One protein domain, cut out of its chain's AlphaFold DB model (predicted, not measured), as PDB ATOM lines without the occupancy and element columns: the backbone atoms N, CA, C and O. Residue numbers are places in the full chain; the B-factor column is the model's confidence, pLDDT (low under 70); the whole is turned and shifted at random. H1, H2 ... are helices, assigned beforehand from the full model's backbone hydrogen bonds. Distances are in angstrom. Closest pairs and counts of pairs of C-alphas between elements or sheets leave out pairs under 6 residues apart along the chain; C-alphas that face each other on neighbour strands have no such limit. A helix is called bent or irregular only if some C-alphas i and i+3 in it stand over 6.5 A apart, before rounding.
ATOM      1  N   HIS A 120     236.075 206.278  85.482       92.50
ATOM      2  CA  HIS A 120     236.676 205.956  86.778       92.50
ATOM      3  C   HIS A 120     236.718 207.150  87.745       92.50
ATOM      4  O   HIS A 120     236.715 206.933  88.952       92.50
ATOM      5  N   LEU A 121     236.709 208.392  87.247       93.62
ATOM      6  CA  LEU A 121     236.633 209.615  88.058       93.62
ATOM      7  C   LEU A 121     235.213 209.954  88.516       93.62
ATOM      8  O   LEU A 121     235.047 210.794  89.401       93.62
ATOM      9  N   ASN A 122     234.205 209.311  87.927       93.00
ATOM     10  CA  ASN A 122     232.800 209.480  88.295       93.00
ATOM     11  C   ASN A 122     232.346 208.450  89.340       93.00
ATOM     12  O   ASN A 122     231.255 208.577  89.893       93.00
ATOM     13  N   ALA A 123     233.181 207.453  89.649       94.94
ATOM     14  CA  ALA A 123     232.919 206.511  90.726       94.94
ATOM     15  C   ALA A 123     233.061 207.196  92.102       94.94
ATOM     16  O   ALA A 123     233.976 208.003  92.292       94.94
ATOM     17  N   PRO A 124     232.182 206.890  93.074       96.88
ATOM     18  CA  PRO A 124     232.295 207.428  94.422       96.88
ATOM     19  C   PRO A 124     233.544 206.878  95.121       96.88
ATOM     20  O   PRO A 124     233.813 205.675  95.091       96.88
ATOM     21  N   ILE A 125     234.280 207.762  95.783       96.69
ATOM     22  CA  ILE A 125     235.479 207.473  96.567       96.69
ATOM     23  C   ILE A 125     235.348 208.073  97.966       96.69
ATOM     24  O   ILE A 125     234.589 209.016  98.188       96.69
ATOM     25  N   TYR A 126     236.103 207.520  98.914       96.81
ATOM     26  CA  TYR A 126     236.269 208.133 100.226       96.81
ATOM     27  C   TYR A 126     237.270 209.285 100.131       96.81
ATOM     28  O   TYR A 126     238.359 209.123  99.577       96.81
ATOM     29  N   ILE A 127     236.906 210.427 100.698       95.88
ATOM     30  CA  ILE A 127     237.659 211.672 100.596       95.88
ATOM     31  C   ILE A 127     238.253 212.023 101.955       95.88
ATOM     32  O   ILE A 127     237.587 211.924 102.988       95.88
ATOM     33  N   LYS A 128     239.518 212.449 101.960       95.62
ATOM     34  CA  LYS A 128     240.150 212.993 103.163       95.62
ATOM     35  C   LYS A 128     239.593 214.389 103.459       95.62
ATOM     36  O   LYS A 128     239.529 215.204 102.536       95.62
ATOM     37  N   PRO A 129     239.230 214.697 104.715       94.88
ATOM     38  CA  PRO A 129     238.816 216.039 105.104       94.88
ATOM     39  C   PRO A 129     239.875 217.089 104.766       94.88
ATOM     40  O   PRO A 129     241.074 216.873 104.958       94.88
ATOM     41  N   ILE A 130     239.432 218.269 104.331       94.69
ATOM     42  CA  ILE A 130     240.335 219.379 104.007       94.69
ATOM     43  C   ILE A 130     241.139 219.877 105.225       94.69
ATOM     44  O   ILE A 130     242.242 220.400 105.087       94.69
ATOM     45  N   SER A 131     240.639 219.647 106.440       93.31
ATOM     46  CA  SER A 131     241.351 219.957 107.684       93.31
ATOM     47  C   SER A 131     242.624 219.127 107.896       93.31
ATOM     48  O   SER A 131     243.423 219.465 108.764       93.31
ATOM     49  N   GLU A 132     242.815 218.040 107.141       93.31
ATOM     50  CA  GLU A 132     243.979 217.151 107.250       93.31
ATOM     51  C   GLU A 132     245.106 217.489 106.250       93.31
ATOM     52  O   GLU A 132     246.151 216.834 106.267       93.31
ATOM     53  N   ILE A 133     244.934 218.493 105.374       87.88
ATOM     54  CA  ILE A 133     245.956 218.889 104.384       87.88
ATOM     55  C   ILE A 133     247.141 219.605 105.054       87.88
ATOM     56  O   ILE A 133     246.952 220.510 105.862       87.88
ATOM     57  N   ASN A 134     248.371 219.265 104.644       81.62
ATOM     58  CA  ASN A 134     249.605 219.957 105.040       81.62
ATOM     59  C   ASN A 134     250.463 220.360 103.805       81.62
ATOM     60  O   ASN A 134     250.786 219.478 103.000       81.62
ATOM     61  N   PRO A 135     250.875 221.638 103.624       79.75
ATOM     62  CA  PRO A 135     250.475 222.809 104.408       79.75
ATOM     63  C   PRO A 135     248.972 223.080 104.273       79.75
ATOM     64  O   PRO A 135     248.389 222.742 103.238       79.75
ATOM     65  N   PRO A 136     248.341 223.653 105.309       80.38
ATOM     66  CA  PRO A 136     246.911 223.911 105.291       80.38
ATOM     67  C   PRO A 136     246.561 224.883 104.163       80.38
ATOM     68  O   PRO A 136     247.287 225.841 103.895       80.38
ATOM     69  N   ILE A 137     245.427 224.635 103.513       88.00
ATOM     70  CA  ILE A 137     244.849 225.593 102.570       88.00
ATOM     71  C   ILE A 137     244.407 226.833 103.355       88.00
ATOM     72  O   ILE A 137     243.814 226.665 104.426       88.00
ATOM     73  N   PRO A 138     244.668 228.057 102.855       87.69
ATOM     74  CA  PRO A 138     244.194 229.279 103.493       87.69
ATOM     75  C   PRO A 138     242.696 229.200 103.786       87.69
ATOM     76  O   PRO A 138     241.907 228.805 102.922       87.69
ATOM     77  N   LYS A 139     242.302 229.574 105.007       88.56
ATOM     78  CA  LYS A 139     240.882 229.683 105.353       88.56
ATOM     79  C   LYS A 139     240.233 230.761 104.485       88.56
ATOM     80  O   LYS A 139     240.858 231.768 104.156       88.56
ATOM     81  N   GLY A 140     238.980 230.539 104.112       91.56
ATOM     82  CA  GLY A 140     238.231 231.430 103.236       91.56
ATOM     83  C   GLY A 140     237.224 230.667 102.379       91.56
ATOM     84  O   GLY A 140     237.069 229.455 102.554       91.56
ATOM     85  N   PRO A 141     236.588 231.347 101.409       94.00
ATOM     86  CA  PRO A 141     235.514 230.773 100.602       94.00
ATOM     87  C   PRO A 141     235.837 229.409  99.980       94.00
ATOM     88  O   PRO A 141     234.999 228.511 100.015       94.00
ATOM     89  N   LEU A 142     237.048 229.223  99.432       94.44
ATOM     90  CA  LEU A 142     237.448 227.935  98.847       94.44
ATOM     91  C   LEU A 142     237.514 226.824  99.907       94.44
ATOM     92  O   LEU A 142     236.999 225.733  99.674       94.44
ATOM     93  N   TYR A 143     238.119 227.093 101.067       94.81
ATOM     94  CA  TYR A 143     238.213 226.130 102.169       94.81
ATOM     95  C   TYR A 143     236.828 225.747 102.698       94.81
ATOM     96  O   TYR A 143     236.558 224.563 102.918       94.81
ATOM     97  N   ASP A 144     235.946 226.732 102.870       95.25
ATOM     98  CA  ASP A 144     234.585 226.517 103.362       95.25
ATOM     99  C   ASP A 144     233.819 225.603 102.401       95.25
ATOM    100  O   ASP A 144     233.275 224.579 102.814       95.25
ATOM    101  N   LYS A 145     233.900 225.882 101.094       95.75
ATOM    102  CA  LYS A 145     233.284 225.043 100.059       95.75
ATOM    103  C   LYS A 145     233.880 223.642  99.987       95.75
ATOM    104  O   LYS A 145     233.136 222.677  99.851       95.75
ATOM    105  N   LEU A 146     235.195 223.493 100.123       95.81
ATOM    106  CA  LEU A 146     235.827 222.172 100.183       95.81
ATOM    107  C   LEU A 146     235.407 221.390 101.442       95.81
ATOM    108  O   LEU A 146     235.315 220.167 101.390       95.81
ATOM    109  N   SER A 147     235.115 222.079 102.548       96.06
ATOM    110  CA  SER A 147     234.624 221.472 103.797       96.06
ATOM    111  C   SER A 147     233.162 221.019 103.716       96.06
ATOM    112  O   SER A 147     232.764 220.125 104.459       96.06
ATOM    113  N   GLU A 148     232.362 221.615 102.823       96.75
ATOM    114  CA  GLU A 148     230.970 221.218 102.552       96.75
ATOM    115  C   GLU A 148     230.868 219.904 101.750       96.75
ATOM    116  O   GLU A 148     229.796 219.297 101.694       96.75
ATOM    117  N   ILE A 149     231.962 219.447 101.126       96.50
ATOM    118  CA  ILE A 149     231.964 218.247 100.280       96.50
ATOM    119  C   ILE A 149     231.705 216.992 101.133       96.50
ATOM    120  O   ILE A 149     232.429 216.745 102.102       96.50
ATOM    121  N   PRO A 150     230.731 216.136 100.756       95.62
ATOM    122  CA  PRO A 150     230.491 214.875 101.447       95.62
ATOM    123  C   PRO A 150     231.721 213.963 101.438       95.62
ATOM    124  O   PRO A 150     232.420 213.843 100.434       95.62
ATOM    125  N   GLN A 151     231.925 213.231 102.533       95.44
ATOM    126  CA  GLN A 151     233.039 212.287 102.699       95.44
ATOM    127  C   GLN A 151     233.068 211.175 101.634       95.44
ATOM    128  O   GLN A 151     234.115 210.577 101.389       95.44
ATOM    129  N   ILE A 152     231.922 210.902 101.005       95.12
ATOM    130  CA  ILE A 152     231.792 210.016  99.850       95.12
ATOM    131  C   ILE A 152     231.310 210.860  98.671       95.12
ATOM    132  O   ILE A 152     230.160 211.296  98.648       95.12
ATOM    133  N   SER A 153     232.180 211.079  97.690       96.62
ATOM    134  CA  SER A 153     231.861 211.782  96.441       96.62
ATOM    135  C   SER A 153     232.770 211.283  95.317       96.62
ATOM    136  O   SER A 153     233.669 210.481  95.560       96.62
ATOM    137  N   SER A 154     232.537 211.705  94.079       97.06
ATOM    138  CA  SER A 154     233.413 211.398  92.945       97.06
ATOM    139  C   SER A 154     234.311 212.589  92.616       97.06
ATOM    140  O   SER A 154     233.970 213.737  92.900       97.06
ATOM    141  N   VAL A 155     235.462 212.343  91.987       97.06
ATOM    142  CA  VAL A 155     236.372 213.424  91.564       97.06
ATOM    143  C   VAL A 155     235.664 214.362  90.586       97.06
ATOM    144  O   VAL A 155     235.804 215.579  90.697       97.06
ATOM    145  N   GLY A 156     234.867 213.801  89.670       96.62
ATOM    146  CA  GLY A 156     234.040 214.566  88.738       96.62
ATOM    147  C   GLY A 156     233.056 215.497  89.448       96.62
ATOM    148  O   GLY A 156     233.017 216.685  89.136       96.62
ATOM    149  N   ALA A 157     232.331 214.992  90.452       96.69
ATOM    150  CA  ALA A 157     231.377 215.787  91.228       96.69
ATOM    151  C   ALA A 157     232.063 216.891  92.049       96.69
ATOM    152  O   ALA A 157     231.573 218.016  92.100       96.69
ATOM    153  N   ILE A 158     233.227 216.606  92.643       97.19
ATOM    154  CA  ILE A 158     234.028 217.613  93.360       97.19
ATOM    155  C   ILE A 158     234.473 218.728  92.411       97.19
ATOM    156  O   ILE A 158     234.303 219.906  92.724       97.19
ATOM    157  N   CYS A 159     235.031 218.368  91.250       97.12
ATOM    158  CA  CYS A 159     235.483 219.347  90.264       97.12
ATOM    159  C   CYS A 159     234.312 220.199  89.763       97.12
ATOM    160  O   CYS A 159     234.449 221.416  89.714       97.12
ATOM    161  N   ALA A 160     233.165 219.587  89.454       96.25
ATOM    162  CA  ALA A 160     231.950 220.280  89.023       96.25
ATOM    163  C   ALA A 160     231.434 221.265  90.076       96.25
ATOM    164  O   ALA A 160     231.147 222.423  89.763       96.25
ATOM    165  N   TYR A 161     231.378 220.829  91.335       95.94
ATOM    166  CA  TYR A 161     230.932 221.649  92.454       95.94
ATOM    167  C   TYR A 161     231.844 222.863  92.670       95.94
ATOM    168  O   TYR A 161     231.367 223.998  92.734       95.94
ATOM    169  N   ILE A 162     233.163 222.656  92.732       95.75
ATOM    170  CA  ILE A 162     234.118 223.753  92.930       95.75
ATOM    171  C   ILE A 162     234.164 224.671  91.702       95.75
ATOM    172  O   ILE A 162     234.133 225.891  91.860       95.75
ATOM    173  N   TYR A 163     234.170 224.113  90.488       95.12
ATOM    174  CA  TYR A 163     234.107 224.889  89.250       95.12
ATOM    175  C   TYR A 163     232.874 225.796  89.230       95.12
ATOM    176  O   TYR A 163     233.013 226.997  89.028       95.12
ATOM    177  N   SER A 164     231.689 225.260  89.529       91.94
ATOM    178  CA  SER A 164     230.446 226.038  89.533       91.94
ATOM    179  C   SER A 164     230.512 227.209  90.518       91.94
ATOM    180  O   SER A 164     230.159 228.324  90.161       91.94
ATOM    181  N   ASN A 165     231.068 227.008  91.719       91.62
ATOM    182  CA  ASN A 165     231.172 228.073  92.725       91.62
ATOM    183  C   ASN A 165     232.257 229.127  92.419       91.62
ATOM    184  O   ASN A 165     232.164 230.253  92.905       91.62
ATOM    185  N   PHE A 166     233.296 228.781  91.651       93.12
ATOM    186  CA  PHE A 166     234.482 229.632  91.478       93.12
ATOM    187  C   PHE A 166     234.898 229.881  90.026       93.12
ATOM    188  O   PHE A 166     235.969 230.443  89.780       93.12
ATOM    189  N   ARG A 167     234.059 229.549  89.040       91.50
ATOM    190  CA  ARG A 167     234.335 229.785  87.611       91.50
ATOM    191  C   ARG A 167     234.747 231.223  87.309       91.50
ATOM    192  O   ARG A 167     235.651 231.456  86.519       91.50
ATOM    193  N   SER A 168     234.170 232.198  88.009       89.38
ATOM    194  CA  SER A 168     234.519 233.617  87.833       89.38
ATOM    195  C   SER A 168     235.963 233.933  88.198       89.38
ATOM    196  O   SER A 168     236.565 234.811  87.593       89.38
ATOM    197  N   ILE A 169     236.540 233.187  89.137       90.50
ATOM    198  CA  ILE A 169     237.932 233.343  89.560       90.50
ATOM    199  C   ILE A 169     238.865 232.625  88.588       90.50
ATOM    200  O   ILE A 169     239.909 233.173  88.243       90.50
ATOM    201  N   ILE A 170     238.467 231.452  88.080       92.19
ATOM    202  CA  ILE A 170     239.201 230.720  87.031       92.19
ATOM    203  C   ILE A 170     239.358 231.593  85.785       92.19
ATOM    204  O   ILE A 170     240.448 231.688  85.223       92.19
ATOM    205  N   PHE A 171     238.282 232.273  85.396       89.94
ATOM    206  CA  PHE A 171     238.271 233.137  84.227       89.94
ATOM    207  C   PHE A 171     238.660 234.581  84.518       89.94
ATOM    208  O   PHE A 171     238.747 235.330  83.561       89.94
ATOM    209  N   LEU A 172     238.928 234.993  85.765       86.25
ATOM    210  CA  LEU A 172     239.104 236.409  86.143       86.25
ATOM    211  C   LEU A 172     240.113 237.162  85.264       86.25
ATOM    212  O   LEU A 172     239.956 238.367  85.061       86.25
ATOM    213  N   SER A 173     241.134 236.469  84.750       82.75
ATOM    214  CA  SER A 173     242.117 237.059  83.841       82.75
ATOM    215  C   SER A 173     241.976 236.668  82.365       82.75
ATOM    216  O   SER A 173     242.868 236.911  81.553       82.75
ATOM    217  N   HIS A 174     240.861 236.045  82.007       87.00
ATOM    218  CA  HIS A 174     240.529 235.749  80.630       87.00
ATOM    219  C   HIS A 174     240.319 237.069  79.873       87.00
ATOM    220  O   HIS A 174     239.546 237.912  80.340       87.00
ATOM    221  N   PRO A 175     240.947 237.271  78.701       78.81
ATOM    222  CA  PRO A 175     240.927 238.579  78.048       78.81
ATOM    223  C   PRO A 175     239.536 239.041  77.593       78.81
ATOM    224  O   PRO A 175     239.341 240.223  77.354       78.81
ATOM    225  N   THR A 176     238.558 238.135  77.488       80.44
ATOM    226  CA  THR A 176     237.168 238.498  77.152       80.44
ATOM    227  C   THR A 176     236.328 238.939  78.354       80.44
ATOM    228  O   THR A 176     235.163 239.270  78.163       80.44
ATOM    229  N   ILE A 177     236.850 238.899  79.589       77.69
ATOM    230  CA  ILE A 177     236.128 239.423  80.763       77.69
ATOM    231  C   ILE A 177     236.201 240.939  80.813       77.69
ATOM    232  O   ILE A 177     235.192 241.610  81.026       77.69
ATOM    233  N   GLU A 178     237.405 241.481  80.667       68.62
ATOM    234  CA  GLU A 178     237.611 242.918  80.587       68.62
ATOM    235  C   GLU A 178     237.394 243.341  79.146       68.62
ATOM    236  O   GLU A 178     238.330 243.641  78.408       68.62
ATOM    237  N   PHE A 179     236.120 243.375  78.752       61.38
ATOM    238  CA  PHE A 179     235.706 244.272  77.685       61.38
ATOM    239  C   PHE A 179     236.409 245.618  77.922       61.38
ATOM    240  O   PHE A 179     236.446 246.095  79.058       61.38
ATOM    241  N   PHE A 180     236.928 246.241  76.864       52.97
ATOM    242  CA  PHE A 180     237.266 247.674  76.825       52.97
ATOM    243  C   PHE A 180     238.681 248.142  77.122       52.97
ATOM    244  O   PHE A 180     238.817 249.313  77.474       52.97
ATOM    245  N   LYS A 181     239.716 247.319  76.938       52.47
ATOM    246  CA  LYS A 181     241.059 247.744  76.478       52.47
ATOM    247  C   LYS A 181     242.023 246.593  76.727       52.47
ATOM    248  O   LYS A 181     242.754 246.617  77.719       52.47
ATOM    249  N   ILE A 182     242.115 245.651  75.784       52.97
ATOM    250  CA  ILE A 182     243.274 244.736  75.720       52.97
ATOM    251  C   ILE A 182     244.573 245.559  75.856       52.97
ATOM    252  O   ILE A 182     245.464 245.217  76.627       52.97
ATOM    253  N   LYS A 183     244.580 246.751  75.245       52.94
ATOM    254  CA  LYS A 183     245.648 247.760  75.244       52.94
ATOM    255  C   LYS A 183     246.134 248.242  76.627       52.94
ATOM    256  O   LYS A 183     247.277 248.658  76.757       52.94
ATOM    257  N   LYS A 184     245.290 248.236  77.672       49.59
ATOM    258  CA  LYS A 184     245.663 248.654  79.052       49.59
ATOM    259  C   LYS A 184     245.607 247.508  80.057       49.59
ATOM    260  O   LYS A 184     245.745 247.727  81.263       49.59
ATOM    261  N   TYR A 185     245.395 246.294  79.566       51.69
ATOM    262  CA  TYR A 185     245.202 245.129  80.397       51.69
ATOM    263  C   TYR A 185     246.524 244.705  81.052       51.69
ATOM    264  O   TYR A 185     247.336 243.987  80.470       51.69
ATOM    265  N   LYS A 186     246.759 245.131  82.302       59.00
ATOM    266  CA  LYS A 186     247.853 244.601  83.132       59.00
ATOM    267  C   LYS A 186     247.436 243.242  83.697       59.00
ATOM    268  O   LYS A 186     247.025 243.123  84.851       59.00
ATOM    269  N   MET A 187     247.560 242.216  82.855       61.12
ATOM    270  CA  MET A 187     247.198 240.823  83.136       61.12
ATOM    271  C   MET A 187     247.812 240.276  84.436       61.12
ATOM    272  O   MET A 187     247.218 239.409  85.072       61.12
ATOM    273  N   SER A 188     248.968 240.784  84.873       68.75
ATOM    274  CA  SER A 188     249.780 240.130  85.904       68.75
ATOM    275  C   SER A 188     249.044 239.889  87.223       68.75
ATOM    276  O   SER A 188     249.048 238.759  87.700       68.75
ATOM    277  N   LYS A 189     248.345 240.877  87.806       81.38
ATOM    278  CA  LYS A 189     247.713 240.677  89.128       81.38
ATOM    279  C   LYS A 189     246.507 239.740  89.064       81.38
ATOM    280  O   LYS A 189     246.402 238.831  89.883       81.38
ATOM    281  N   LYS A 190     245.600 239.933  88.100       82.88
ATOM    282  CA  LYS A 190     244.418 239.065  87.949       82.88
ATOM    283  C   LYS A 190     244.815 237.652  87.547       82.88
ATOM    284  O   LYS A 190     244.291 236.703  88.123       82.88
ATOM    285  N   ALA A 191     245.775 237.510  86.636       83.44
ATOM    286  CA  ALA A 191     246.250 236.201  86.219       83.44
ATOM    287  C   ALA A 191     246.985 235.483  87.340       83.44
ATOM    288  O   ALA A 191     246.757 234.293  87.529       83.44
ATOM    289  N   GLN A 192     247.768 236.201  88.149       83.69
ATOM    290  CA  GLN A 192     248.366 235.636  89.353       83.69
ATOM    291  C   GLN A 192     247.292 235.160  90.338       83.69
ATOM    292  O   GLN A 192     247.397 234.053  90.854       83.69
ATOM    293  N   ILE A 193     246.236 235.948  90.577       86.56
ATOM    294  CA  ILE A 193     245.128 235.556  91.465       86.56
ATOM    295  C   ILE A 193     244.445 234.282  90.956       86.56
ATOM    296  O   ILE A 193     244.285 233.333  91.724       86.56
ATOM    297  N   SER A 194     244.067 234.243  89.678       88.25
ATOM    298  CA  SER A 194     243.444 233.068  89.067       88.25
ATOM    299  C   SER A 194     244.362 231.852  89.074       88.25
ATOM    300  O   SER A 194     243.924 230.749  89.384       88.25
ATOM    301  N   TRP A 195     245.642 232.040  88.759       88.38
ATOM    302  CA  TRP A 195     246.627 230.968  88.736       88.38
ATOM    303  C   TRP A 195     246.860 230.386  90.131       88.38
ATOM    304  O   TRP A 195     246.812 229.168  90.306       88.38
ATOM    305  N   ASN A 196     247.020 231.249  91.138       87.75
ATOM    306  CA  ASN A 196     247.148 230.844  92.536       87.75
ATOM    307  C   ASN A 196     245.910 230.074  92.997       87.75
ATOM    308  O   ASN A 196     246.039 229.029  93.640       87.75
ATOM    309  N   PHE A 197     244.720 230.562  92.635       92.06
ATOM    310  CA  PHE A 197     243.462 229.876  92.910       92.06
ATOM    311  C   PHE A 197     243.446 228.479  92.285       92.06
ATOM    312  O   PHE A 197     243.245 227.497  92.997       92.06
ATOM    313  N   VAL A 198     243.715 228.365  90.980       92.00
ATOM    314  CA  VAL A 198     243.680 227.081  90.268       92.00
ATOM    315  C   VAL A 198     244.707 226.101  90.836       92.00
ATOM    316  O   VAL A 198     244.372 224.943  91.080       92.00
ATOM    317  N   CYS A 199     245.935 226.548  91.103       91.06
ATOM    318  CA  CYS A 199     246.972 225.705  91.698       91.06
ATOM    319  C   CYS A 199     246.563 225.194  93.084       91.06
ATOM    320  O   CYS A 199     246.724 224.007  93.382       91.06
ATOM    321  N   THR A 200     246.006 226.079  93.915       92.56
ATOM    322  CA  THR A 200     245.528 225.740  95.261       92.56
ATOM    323  C   THR A 200     244.364 224.760  95.190       92.56
ATOM    324  O   THR A 200     244.386 223.736  95.869       92.56
ATOM    325  N   MET A 201     243.397 225.018  94.311       94.88
ATOM    326  CA  MET A 201     242.253 224.149  94.050       94.88
ATOM    327  C   MET A 201     242.693 222.753  93.591       94.88
ATOM    328  O   MET A 201     242.263 221.758  94.169       94.88
ATOM    329  N   ILE A 202     243.574 222.652  92.590       94.88
ATOM    330  CA  ILE A 202     244.060 221.359  92.083       94.88
ATOM    331  C   ILE A 202     244.781 220.588  93.190       94.88
ATOM    332  O   ILE A 202     244.534 219.396  93.360       94.88
ATOM    333  N   ARG A 203     245.642 221.258  93.967       93.44
ATOM    334  CA  ARG A 203     246.359 220.636  95.089       93.44
ATOM    335  C   ARG A 203     245.405 220.165  96.189       93.44
ATOM    336  O   ARG A 203     245.628 219.100  96.763       93.44
ATOM    337  N   ALA A 204     244.345 220.928  96.457       95.19
ATOM    338  CA  ALA A 204     243.292 220.545  97.390       95.19
ATOM    339  C   ALA A 204     242.630 219.240  96.960       95.19
ATOM    340  O   ALA A 204     242.605 218.275  97.720       95.19
ATOM    341  N   ILE A 205     242.150 219.200  95.715       96.50
ATOM    342  CA  ILE A 205     241.431 218.053  95.164       96.50
ATOM    343  C   ILE A 205     242.365 216.841  95.080       96.50
ATOM    344  O   ILE A 205     241.963 215.744  95.465       96.50
ATOM    345  N   GLU A 206     243.618 217.022  94.652       95.88
ATOM    346  CA  GLU A 206     244.637 215.963  94.620       95.88
ATOM    347  C   GLU A 206     244.812 215.330  95.997       95.88
ATOM    348  O   GLU A 206     244.748 214.111  96.128       95.88
ATOM    349  N   PHE A 207     244.985 216.134  97.045       95.31
ATOM    350  CA  PHE A 207     245.164 215.601  98.389       95.31
ATOM    351  C   PHE A 207     243.877 214.981  98.948       95.31
ATOM    352  O   PHE A 207     243.916 213.925  99.572       95.31
ATOM    353  N   MET A 208     242.726 215.614  98.735       95.94
ATOM    354  CA  MET A 208     241.440 215.108  99.215       95.94
ATOM    355  C   MET A 208     241.114 213.739  98.604       95.94
ATOM    356  O   MET A 208     240.603 212.856  99.293       95.94
ATOM    357  N   THR A 209     241.454 213.539  97.329       96.50
ATOM    358  CA  THR A 209     241.038 212.367  96.542       96.50
ATOM    359  C   THR A 209     242.157 211.366  96.248       96.50
ATOM    360  O   THR A 209     241.879 210.287  95.738       96.50
ATOM    361  N   MET A 210     243.420 211.714  96.525       96.25
ATOM    362  CA  MET A 210     244.620 211.003  96.048       96.25
ATOM    363  C   MET A 210     244.675 210.856  94.510       96.25
ATOM    364  O   MET A 210     245.356 209.971  93.988       96.25
ATOM    365  N   THR A 211     243.957 211.708  93.771       96.25
ATOM    366  CA  THR A 211     243.900 211.663  92.303       96.25
ATOM    367  C   THR A 211     245.043 212.474  91.697       96.25
ATOM    368  O   THR A 211     245.235 213.622  92.096       96.25
ATOM    369  N   PRO A 212     245.772 211.951  90.691       95.88
ATOM    370  CA  PRO A 212     246.842 212.702  90.040       95.88
ATOM    371  C   PRO A 212     246.359 214.034  89.449       95.88
ATOM    372  O   PRO A 212     245.330 214.070  88.767       95.88
ATOM    373  N   LYS A 213     247.152 215.107  89.606       93.81
ATOM    374  CA  LYS A 213     246.849 216.457  89.072       93.81
ATOM    375  C   LYS A 213     246.391 216.448  87.617       93.81
ATOM    376  O   LYS A 213     245.448 217.144  87.269       93.81
ATOM    377  N   GLN A 214     247.032 215.634  86.778       91.12
ATOM    378  CA  GLN A 214     246.705 215.531  85.356       91.12
ATOM    379  C   GLN A 214     245.240 215.138  85.115       91.12
ATOM    380  O   GLN A 214     244.594 215.699  84.237       91.12
ATOM    381  N   GLN A 215     244.701 214.209  85.905       93.81
ATOM    382  CA  GLN A 215     243.314 213.759  85.773       93.81
ATOM    383  C   GLN A 215     242.327 214.828  86.266       93.81
ATOM    384  O   GLN A 215     241.270 215.010  85.667       93.81
ATOM    385  N   ILE A 216     242.699 215.582  87.305       95.38
ATOM    386  CA  ILE A 216     241.920 216.731  87.798       95.38
ATOM    387  C   ILE A 216     241.874 217.835  86.737       95.38
ATOM    388  O   ILE A 216     240.811 218.376  86.457       95.38
ATOM    389  N   ILE A 217     243.006 218.130  86.093       92.81
ATOM    390  CA  ILE A 217     243.082 219.117  85.007       92.81
ATOM    391  C   ILE A 217     242.241 218.674  83.817       92.81
ATOM    392  O   ILE A 217     241.481 219.481  83.306       92.81
ATOM    393  N   GLN A 218     242.317 217.405  83.408       91.38
ATOM    394  CA  GLN A 218     241.463 216.869  82.343       91.38
ATOM    395  C   GLN A 218     239.973 216.993  82.684       91.38
ATOM    396  O   GLN A 218     239.169 217.304  81.812       91.38
ATOM    397  N   MET A 219     239.598 216.779  83.947       94.62
ATOM    398  CA  MET A 219     238.220 216.972  84.395       94.62
ATOM    399  C   MET A 219     237.797 218.447  84.346       94.62
ATOM    400  O   MET A 219     236.727 218.750  83.827       94.62
ATOM    401  N   LEU A 220     238.633 219.369  84.830       94.25
ATOM    402  CA  LEU A 220     238.371 220.813  84.741       94.25
ATOM    403  C   LEU A 220     238.263 221.281  83.288       94.25
ATOM    404  O   LEU A 220     237.353 222.029  82.951       94.25
ATOM    405  N   ASP A 221     239.160 220.800  82.433       92.62
ATOM    406  CA  ASP A 221     239.173 221.059  80.998       92.62
ATOM    407  C   ASP A 221     237.841 220.672  80.344       92.62
ATOM    408  O   ASP A 221     237.235 221.457  79.618       92.62
ATOM    409  N   HIS A 222     237.335 219.485  80.682       91.88
ATOM    410  CA  HIS A 222     236.043 218.991  80.213       91.88
ATOM    411  C   HIS A 222     234.863 219.817  80.722       91.88
ATOM    412  O   HIS A 222     233.977 220.159  79.944       91.88
ATOM    413  N   LEU A 223     234.849 220.178  82.007       93.25
ATOM    414  CA  LEU A 223     233.789 221.010  82.585       93.25
ATOM    415  C   LEU A 223     233.738 222.390  81.929       93.25
ATOM    416  O   LEU A 223     232.664 222.847  81.546       93.25
ATOM    417  N   ILE A 224     234.897 223.022  81.738       93.31
ATOM    418  CA  ILE A 224     235.004 224.307  81.046       93.31
ATOM    419  C   ILE A 224     234.517 224.184  79.601       93.31
ATOM    420  O   ILE A 224     233.754 225.023  79.121       93.31
ATOM    421  N   TYR A 225     234.932 223.122  78.912       91.00
ATOM    422  CA  TYR A 225     234.498 222.856  77.550       91.00
ATOM    423  C   TYR A 225     232.972 222.712  77.460       91.00
ATOM    424  O   TYR A 225     232.357 223.276  76.556       91.00
ATOM    425  N   LEU A 226     232.346 222.000  78.402       89.50
ATOM    426  CA  LEU A 226     230.889 221.872  78.477       89.50
ATOM    427  C   LEU A 226     230.198 223.202  78.807       89.50
ATOM    428  O   LEU A 226     229.158 223.486  78.221       89.50
ATOM    429  N   ASP A 227     230.763 224.028  79.692       89.81
ATOM    430  CA  ASP A 227     230.213 225.353  80.022       89.81
ATOM    431  C   ASP A 227     230.167 226.259  78.784       89.81
ATOM    432  O   ASP A 227     229.144 226.860  78.451       89.81
ATOM    433  N   ILE A 228     231.287 226.312  78.061       87.88
ATOM    434  CA  ILE A 228     231.454 227.217  76.929       87.88
ATOM    435  C   ILE A 228     230.744 226.669  75.687       87.88
ATOM    436  O   ILE A 228     229.973 227.387  75.058       87.88
ATOM    437  N   TYR A 229     230.974 225.411  75.314       85.75
ATOM    438  CA  TYR A 229     230.566 224.876  74.010       85.75
ATOM    439  C   TYR A 229     229.364 223.922  74.065       85.75
ATOM    440  O   TYR A 229     228.890 223.506  73.012       85.75
ATOM    441  N   LYS A 230     228.839 223.598  75.258       77.44
ATOM    442  CA  LYS A 230     227.632 222.792  75.575       77.44
ATOM    443  C   LYS A 230     227.509 221.380  74.987       77.44
ATOM    444  O   LYS A 230     226.857 220.553  75.617       77.44
TER     445      LYS A 230
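AT A GLANCE: This is residues 120 to 230 of the 586 residues of the protein "PHD-finger family protein" of Trichomonas vaginalis (UniProt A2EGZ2). H2 and H3 form a helical hairpin side by side, with H4 crossing H2 from the last part of H3 and short H1 on the side away from H4; residues 178 to 184 stick out at the hairpin's tip. The 111 printed residues, all helix by class with no named strand, hold H1 to H4 in order; compact, radius of gyration of the C-alphas 14.9 A, spans 48 by 33 by 22 A.

HOW THE PARTS SIT: After residues 120 to 140, find H1, residues 141 to 147; it only just touches H2, residues 155 to 170, with 3 pairs of C-alphas within 8 A, the closest Lys 145 and Ile 162, 7.3 A. H2, the hub, is irregular: C-alphas 165 and 168 are 8.1 A apart. H3, residues 187 to 209, touches H2 at a shallow tilt of 16 degrees, opposite ways; the closest C-alphas are Ile 170 and Ser 194, 5.3 A. H4, residues 213 to 229, touches H2 with residues 216 to 223 alone, at a steep tilt of 63 degrees; the closest C-alphas are Cys 159 and Leu 220, 6.4 A. Every O i to N i+4 pair is within hydrogen-bond range in H1, H3 and H4; in H2, 10 of 12.

IN THESE COORDINATES: Find C-alpha 141 at (235.514, 230.773, 100.602), where H1 begins; H2 spans 18.1 A, H3 32.1 A, and H4 23.7 A to C-alpha 229 at (230.566, 224.876, 74.010).

THE WHOLE: The printed part has no cut; the link from H2 to H3 is long, and residues 178 to 188 are under pLDDT 70.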